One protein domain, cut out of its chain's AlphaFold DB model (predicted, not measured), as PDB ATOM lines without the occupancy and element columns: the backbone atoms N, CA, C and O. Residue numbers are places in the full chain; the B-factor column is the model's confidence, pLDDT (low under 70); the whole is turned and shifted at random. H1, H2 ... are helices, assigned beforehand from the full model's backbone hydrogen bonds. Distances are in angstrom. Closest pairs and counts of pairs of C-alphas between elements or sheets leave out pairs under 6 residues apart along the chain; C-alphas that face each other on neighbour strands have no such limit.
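What this domain is: This is residues 8 to 40 and 47 to 74 of the 74 residues of an uncharacterized protein of Maribacter orientalis (UniProt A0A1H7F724). Two long helices, H1 and H3, run side by side the same way, and short H2 turns off steeply from H1's end; residues 69 to 74 stick out. The 61 printed residues, with three named helices in the order H1, H2, H3, are all helix in class. The whole is only just compact, close to loose, with radius of gyration of the C-alphas 12.2 A, spanning 43 by 22 by 18 A.

How they stand to each other: H1, residues 8 to 25, touches H3, residues 49 to 72, at a shallow tilt of 27 degrees; their closest C-alphas, of Leu 8 and Glu 50, are 5.8 A apart. H2, residues 27 to 35, follows H1 by a tight link; they only just touch, with 3 pairs of C-alphas within 8 A, only at the corner, the closest being Ile 22 and Ile 29, 6.8 A. H3, with residues 63 to 67 alone, only just touches H2, with 3 such pairs, the closest being the C-alphas of Val 64 and Ile 29, 7.3 A. Every O i to N i+4 pair is within hydrogen-bond range in H1 and H3, 3 of 5 in H2.

Where its parts are: H1 begins at C-alpha 8 (163.134, 149.186, 189.566) and is 25.4 A long. H2 measures 13.7 A. H3, 33.7 A, ends at C-alpha 72 (165.991, 117.939, 184.583).

The domain as a whole: Residues 41 to 46 are cut out; C-alphas 40 and 47 are 15.8 A apart. pLDDT is under 70 at residues 30 to 40, 47 to 49 and 72 to 74.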
ATOM      1  N   LEU A   8     163.977 149.744 188.509       74.56
ATOM      2  CA  LEU A   8     163.134 149.186 189.566       74.56
ATOM      3  C   LEU A   8     161.849 148.522 189.033       74.56
ATOM      4  O   LEU A   8     161.461 147.448 189.491       74.56
ATOM      5  N   SER A   9     161.195 149.132 188.039       76.62
ATOM      6  CA  SER A   9     159.968 148.597 187.430       76.62
ATOM      7  C   SER A   9     160.237 147.317 186.636       76.62
ATOM      8  O   SER A   9     159.397 146.415 186.631       76.62
ATOM      9  N   LYS A  10     161.417 147.198 186.008       81.25
ATOM     10  CA  LYS A  10     161.855 145.940 185.376       81.25
ATOM     11  C   LYS A  10     162.034 144.847 186.410       81.25
ATOM     12  O   LYS A  10     161.466 143.776 186.244       81.25
ATOM     13  N   ILE A  11     162.772 145.139 187.482       81.56
ATOM     14  CA  ILE A  11     163.034 144.169 188.549       81.56
ATOM     15  C   ILE A  11     161.713 143.688 189.156       81.56
ATOM     16  O   ILE A  11     161.508 142.489 189.304       81.56
ATOM     17  N   PHE A  12     160.778 144.599 189.428       79.12
ATOM     18  CA  PHE A  12     159.460 144.247 189.955       79.12
ATOM     19  C   PHE A  12     158.641 143.375 188.993       79.12
ATOM     20  O   PHE A  12     158.014 142.400 189.415       79.12
ATOM     21  N   THR A  13     158.657 143.707 187.699       82.62
ATOM     22  CA  THR A  13     157.978 142.911 186.666       82.62
ATOM     23  C   THR A  13     158.576 141.511 186.591       82.62
ATOM     24  O   THR A  13     157.833 140.538 186.655       82.62
ATOM     25  N   GLU A  14     159.906 141.401 186.560       84.62
ATOM     26  CA  GLU A  14     160.595 140.110 186.536       84.62
ATOM     27  C   GLU A  14     160.306 139.285 187.792       84.62
ATOM     28  O   GLU A  14     160.027 138.101 187.666       84.62
ATOM     29  N   ILE A  15     160.310 139.888 188.990       82.38
ATOM     30  CA  ILE A  15     159.919 139.193 190.228       82.38
ATOM     31  C   ILE A  15     158.494 138.653 190.097       82.38
ATOM     32  O   ILE A  15     158.265 137.479 190.369       82.38
ATOM     33  N   THR A  16     157.548 139.491 189.661       81.25
ATOM     34  CA  THR A  16     156.133 139.112 189.537       81.25
ATOM     35  C   THR A  16     155.957 137.957 188.555       81.25
ATOM     36  O   THR A  16     155.308 136.963 188.881       81.25
ATOM     37  N   GLU A  17     156.577 138.046 187.378       85.56
ATOM     38  CA  GLU A  17     156.539 136.989 186.366       85.56
ATOM     39  C   GLU A  17     157.166 135.691 186.880       85.56
ATOM     40  O   GLU A  17     156.546 134.636 186.753       85.56
ATOM     41  N   LEU A  18     158.332 135.763 187.535       83.38
ATOM     42  CA  LEU A  18     158.999 134.586 188.093       83.38
ATOM     43  C   LEU A  18     158.143 133.934 189.184       83.38
ATOM     44  O   LEU A  18     157.951 132.725 189.167       83.38
ATOM     45  N   THR A  19     157.585 134.716 190.114       80.69
ATOM     46  CA  THR A  19     156.712 134.188 191.179       80.69
ATOM     47  C   THR A  19     155.442 133.545 190.636       80.69
ATOM     48  O   THR A  19     154.999 132.531 191.177       80.69
ATOM     49  N   TYR A  20     154.885 134.088 189.551       83.25
ATOM     50  CA  TYR A  20     153.718 133.528 188.882       83.25
ATOM     51  C   TYR A  20     154.053 132.238 188.118       83.25
ATOM     52  O   TYR A  20     153.296 131.270 188.187       83.25
ATOM     53  N   GLU A  21     155.196 132.187 187.424       82.44
ATOM     54  CA  GLU A  21     155.705 130.959 186.794       82.44
ATOM     55  C   GLU A  21     155.954 129.880 187.852       82.44
ATOM     56  O   GLU A  21     155.519 128.746 187.683       82.44
ATOM     57  N   ILE A  22     156.574 130.240 188.980       80.31
ATOM     58  CA  ILE A  22     156.785 129.328 190.104       80.31
ATOM     59  C   ILE A  22     155.446 128.819 190.642       80.31
ATOM     60  O   ILE A  22     155.291 127.622 190.828       80.31
ATOM     61  N   GLU A  23     154.454 129.680 190.864       80.00
ATOM     62  CA  GLU A  23     153.158 129.249 191.411       80.00
ATOM     63  C   GLU A  23     152.441 128.273 190.473       80.00
ATOM     64  O   GLU A  23     151.810 127.311 190.913       80.00
ATOM     65  N   LYS A  24     152.561 128.514 189.165       82.19
ATOM     66  CA  LYS A  24     151.845 127.764 188.139       82.19
ATOM     67  C   LYS A  24     152.545 126.469 187.729       82.19
ATOM     68  O   LYS A  24     151.866 125.471 187.503       82.19
ATOM     69  N   GLU A  25     153.866 126.494 187.581       80.56
ATOM     70  CA  GLU A  25     154.657 125.372 187.061       80.56
ATOM     71  C   GLU A  25     155.455 124.648 188.145       80.56
ATOM     72  O   GLU A  25     155.660 123.439 188.043       80.56
ATOM     73  N   TYR A  26     155.871 125.349 189.201       81.00
ATOM     74  CA  TYR A  26     156.762 124.816 190.234       81.00
ATOM     75  C   TYR A  26     156.288 125.155 191.660       81.00
ATOM     76  O   TYR A  26     157.075 125.685 192.452       81.00
ATOM     77  N   PRO A  27     155.029 124.846 192.040       78.12
ATOM     78  CA  PRO A  27     154.498 125.189 193.364       78.12
ATOM     79  C   PRO A  27     155.316 124.560 194.504       78.12
ATOM     80  O   PRO A  27     155.286 125.028 195.637       78.12
ATOM     81  N   GLU A  28     156.097 123.522 194.205       76.81
ATOM     82  CA  GLU A  28     157.022 122.880 195.136       76.81
ATOM     83  C   GLU A  28     158.134 123.823 195.614       76.81
ATOM     84  O   GLU A  28     158.543 123.734 196.768       76.81
ATOM     85  N   ILE A  29     158.569 124.779 194.784       76.38
ATOM     86  CA  ILE A  29     159.567 125.794 195.155       76.38
ATOM     87  C   ILE A  29     159.046 126.686 196.293       76.38
ATOM     88  O   ILE A  29     159.820 127.027 197.186       76.38
ATOM     89  N   TYR A  30     157.743 126.998 196.340       69.56
ATOM     90  CA  TYR A  30     157.154 127.728 197.474       69.56
ATOM     91  C   TYR A  30     157.277 126.970 198.792       69.56
ATOM     92  O   TYR A  30     157.463 127.582 199.838       69.56
ATOM     93  N   LYS A  31     157.251 125.639 198.746       67.31
ATOM     94  CA  LYS A  31     157.450 124.809 199.933       67.31
ATOM     95  C   LYS A  31     158.877 124.920 200.479       67.31
ATOM     96  O   LYS A  31     159.067 124.880 201.687       67.31
ATOM     97  N   PHE A  32     159.867 125.114 199.604       67.25
ATOM     98  CA  PHE A  32     161.244 125.409 200.014       67.25
ATOM     99  C   PHE A  32     161.389 126.837 200.566       67.25
ATOM    100  O   PHE A  32     162.171 127.049 201.489       67.25
ATOM    101  N   LEU A  33     160.606 127.798 200.057       64.69
ATOM    102  CA  LEU A  33     160.555 129.177 200.572       64.69
ATOM    103  C   LEU A  33     159.885 129.289 201.954       64.69
ATOM    104  O   LEU A  33     160.182 130.213 202.704       64.69
ATOM    105  N   GLU A  34     158.975 128.376 202.308       59.47
ATOM    106  CA  GLU A  34     158.418 128.308 203.667       59.47
ATOM    107  C   GLU A  34     159.435 127.779 204.689       59.47
ATOM    108  O   GLU A  34     159.395 128.188 205.852       59.47
ATOM    109  N   GLU A  35     160.343 126.889 204.275       54.72
ATOM    110  CA  GLU A  35     161.385 126.354 205.161       54.72
ATOM    111  C   GLU A  35     162.581 127.301 205.320       54.72
ATOM    112  O   GLU A  35     163.131 127.392 206.418       54.72
ATOM    113  N   ASP A  36     162.939 128.045 204.270       52.16
ATOM    114  CA  ASP A  36     163.939 129.111 204.322       52.16
ATOM    115  C   ASP A  36     163.263 130.450 203.996       52.16
ATOM    116  O   ASP A  36     163.055 130.761 202.817       52.16
ATOM    117  N   PRO A  37     162.904 131.264 205.009       52.72
ATOM    118  CA  PRO A  37     162.290 132.555 204.767       52.72
ATOM    119  C   PRO A  37     163.326 133.461 204.105       52.72
ATOM    120  O   PRO A  37     164.101 134.143 204.777       52.72
ATOM    121  N   ILE A  38     163.327 133.493 202.770       55.12
ATOM    122  CA  ILE A  38     163.978 134.555 202.017       55.12
ATOM    123  C   ILE A  38     163.258 135.824 202.451       55.12
ATOM    124  O   ILE A  38     162.114 136.081 202.077       55.12
ATOM    125  N   THR A  39     163.900 136.577 203.340       53.81
ATOM    126  CA  THR A  39     163.375 137.820 203.884       53.81
ATOM    127  C   THR A  39     163.120 138.761 202.725       53.81
ATOM    128  O   THR A  39     164.059 139.376 202.224       53.81
ATOM    129  N   ILE A  40     161.856 138.865 202.305       54.75
ATOM    130  CA  ILE A  40     161.416 139.907 201.387       54.75
ATOM    131  C   ILE A  40     161.822 141.223 202.051       54.75
ATOM    132  O   ILE A  40     161.352 141.523 203.157       54.75
ATOM    133  N   ASN A  47     165.329 154.217 199.274       51.84
ATOM    134  CA  ASN A  47     166.695 154.568 198.859       51.84
ATOM    135  C   ASN A  47     167.686 153.388 198.846       51.84
ATOM    136  O   ASN A  47     168.798 153.549 198.347       51.84
ATOM    137  N   THR A  48     167.316 152.220 199.384       52.66
ATOM    138  CA  THR A  48     168.154 150.995 199.330       52.66
ATOM    139  C   THR A  48     167.536 149.925 198.419       52.66
ATOM    140  O   THR A  48     168.156 148.894 198.165       52.66
ATOM    141  N   ASP A  49     166.330 150.184 197.907       64.38
ATOM    142  CA  ASP A  49     165.437 149.170 197.350       64.38
ATOM    143  C   ASP A  49     165.936 148.547 196.046       64.38
ATOM    144  O   ASP A  49     165.725 147.362 195.846       64.38
ATOM    145  N   GLU A  50     166.663 149.260 195.186       70.81
ATOM    146  CA  GLU A  50     167.032 148.696 193.880       70.81
ATOM    147  C   GLU A  50     168.022 147.533 193.981       70.81
ATOM    148  O   GLU A  50     167.749 146.440 193.494       70.81
ATOM    149  N   LYS A  51     169.158 147.727 194.663       73.69
ATOM    150  CA  LYS A  51     170.160 146.660 194.840       73.69
ATOM    151  C   LYS A  51     169.605 145.484 195.625       73.69
ATOM    152  O   LYS A  51     169.990 144.344 195.395       73.69
ATOM    153  N   VAL A  52     168.732 145.780 196.575       73.44
ATOM    154  CA  VAL A  52     168.137 144.797 197.469       73.44
ATOM    155  C   VAL A  52     167.042 144.001 196.745       73.44
ATOM    156  O   VAL A  52     167.013 142.779 196.858       73.44
ATOM    157  N   MET A  53     166.219 144.647 195.915       73.88
ATOM    158  CA  MET A  53     165.286 143.973 195.004       73.88
ATOM    159  C   MET A  53     166.024 143.173 193.930       73.88
ATOM    160  O   MET A  53     165.599 142.074 193.588       73.88
ATOM    161  N   GLN A  54     167.138 143.690 193.409       78.69
ATOM    162  CA  GLN A  54     167.949 142.983 192.424       78.69
ATOM    163  C   GLN A  54     168.617 141.742 193.026       78.69
ATOM    164  O   GLN A  54     168.620 140.696 192.386       78.69
ATOM    165  N   ALA A  55     169.127 141.837 194.257       79.50
ATOM    166  CA  ALA A  55     169.643 140.689 194.998       79.50
ATOM    167  C   ALA A  55     168.542 139.649 195.253       79.50
ATOM    168  O   ALA A  55     168.744 138.473 194.979       79.50
ATOM    169  N   TYR A  56     167.350 140.089 195.667       78.25
ATOM    170  CA  TYR A  56     166.200 139.201 195.850       78.25
ATOM    171  C   TYR A  56     165.795 138.485 194.551       78.25
ATOM    172  O   TYR A  56     165.548 137.281 194.549       78.25
ATOM    173  N   LEU A  57     165.756 139.208 193.428       82.25
ATOM    174  CA  LEU A  57     165.479 138.619 192.119       82.25
ATOM    175  C   LEU A  57     166.549 137.597 191.717       82.25
ATOM    176  O   LEU A  57     166.211 136.559 191.147       82.25
ATOM    177  N   ASP A  58     167.824 137.877 191.992       83.75
ATOM    178  CA  ASP A  58     168.917 136.949 191.697       83.75
ATOM    179  C   ASP A  58     168.833 135.680 192.556       83.75
ATOM    180  O   ASP A  58     168.934 134.576 192.022       83.75
ATOM    181  N   ASP A  59     168.537 135.813 193.851       81.31
ATOM    182  CA  ASP A  59     168.319 134.676 194.752       81.31
ATOM    183  C   ASP A  59     167.147 133.804 194.275       81.31
ATOM    184  O   ASP A  59     167.271 132.578 194.180       81.31
ATOM    185  N   LEU A  60     166.028 134.427 193.888       79.06
ATOM    186  CA  LEU A  60     164.852 133.728 193.370       79.06
ATOM    187  C   LEU A  60     165.169 132.993 192.056       79.06
ATOM    188  O   LEU A  60     164.824 131.821 191.891       79.06
ATOM    189  N   LYS A  61     165.893 133.641 191.132       84.00
ATOM    190  CA  LYS A  61     166.360 133.019 189.883       84.00
ATOM    191  C   LYS A  61     167.302 131.851 190.147       84.00
ATOM    192  O   LYS A  61     167.183 130.820 189.487       84.00
ATOM    193  N   GLN A  62     168.223 131.985 191.099       83.81
ATOM    194  CA  GLN A  62     169.129 130.906 191.483       83.81
ATOM    195  C   GLN A  62     168.372 129.720 192.084       83.81
ATOM    196  O   GLN A  62     168.694 128.578 191.754       83.81
ATOM    197  N   LEU A  63     167.353 129.964 192.911       80.12
ATOM    198  CA  LEU A  63     166.505 128.916 193.478       80.12
ATOM    199  C   LEU A  63     165.774 128.138 192.376       80.12
ATOM    200  O   LEU A  63     165.883 126.914 192.310       80.12
ATOM    201  N   VAL A  64     165.111 128.852 191.459       80.25
ATOM    202  CA  VAL A  64     164.433 128.246 190.301       80.25
ATOM    203  C   VAL A  64     165.415 127.476 189.436       80.25
ATOM    204  O   VAL A  64     165.123 126.362 189.012       80.25
ATOM    205  N   ARG A  65     166.601 128.033 189.194       84.19
ATOM    206  CA  ARG A  65     167.632 127.373 188.400       84.19
ATOM    207  C   ARG A  65     168.106 126.075 189.050       84.19
ATOM    208  O   ARG A  65     168.142 125.061 188.368       84.19
ATOM    209  N   ARG A  66     168.429 126.081 190.346       82.56
ATOM    210  CA  ARG A  66     168.839 124.868 191.076       82.56
ATOM    211  C   ARG A  66     167.735 123.819 191.075       82.56
ATOM    212  O   ARG A  66     168.024 122.637 190.907       82.56
ATOM    213  N   TYR A  67     166.486 124.251 191.234       80.56
ATOM    214  CA  TYR A  67     165.333 123.366 191.137       80.56
ATOM    215  C   TYR A  67     165.244 122.738 189.742       80.56
ATOM    216  O   TYR A  67     165.227 121.516 189.639       80.56
ATOM    217  N   LYS A  68     165.289 123.547 188.672       80.00
ATOM    218  CA  LYS A  68     165.278 123.072 187.277       80.00
ATOM    219  C   LYS A  68     166.447 122.122 186.991       80.00
ATOM    220  O   LYS A  68     166.214 121.047 186.464       80.00
ATOM    221  N   GLU A  69     167.670 122.441 187.417       82.50
ATOM    222  CA  GLU A  69     168.849 121.568 187.256       82.50
ATOM    223  C   GLU A  69     168.696 120.229 188.003       82.50
ATOM    224  O   GLU A  69     169.071 119.177 187.484       82.50
ATOM    225  N   THR A  70     168.112 120.248 189.204       77.38
ATOM    226  CA  THR A  70     167.844 119.030 189.989       77.38
ATOM    227  C   THR A  70     166.714 118.200 189.371       77.38
ATOM    228  O   THR A  70     166.756 116.974 189.435       77.38
ATOM    229  N   HIS A  71     165.723 118.853 188.761       70.25
ATOM    230  CA  HIS A  71     164.542 118.209 188.184       70.25
ATOM    231  C   HIS A  71     164.757 117.720 186.739       70.25
ATOM    232  O   HIS A  71     164.178 116.709 186.363       70.25
ATOM    233  N   GLU A  72     165.608 118.378 185.940       61.81
ATOM    234  CA  GLU A  72     165.991 117.939 184.583       61.81
ATOM    235  C   GLU A  72     167.046 116.819 184.575       61.81
ATOM    236  O   GLU A  72     167.259 116.181 183.547       61.81
ATOM    237  N   SER A  73     167.720 116.552 185.700       52.72
ATOM    238  CA  SER A  73     168.754 115.507 185.788       52.72
ATOM    239  C   SER A  73     168.202 114.081 185.986       52.72
ATOM    240  O   SER A  73     168.949 113.206 186.430       52.72
ATOM    241  N   ASN A  74     166.927 113.825 185.678       42.16
ATOM    242  CA  ASN A  74     166.267 112.522 185.847       42.16
ATOM    243  C   ASN A  74     165.461 112.131 184.601       42.16
ATOM    244  O   ASN A  74     165.420 110.919 184.288       42.16
TER     245      ASN A  74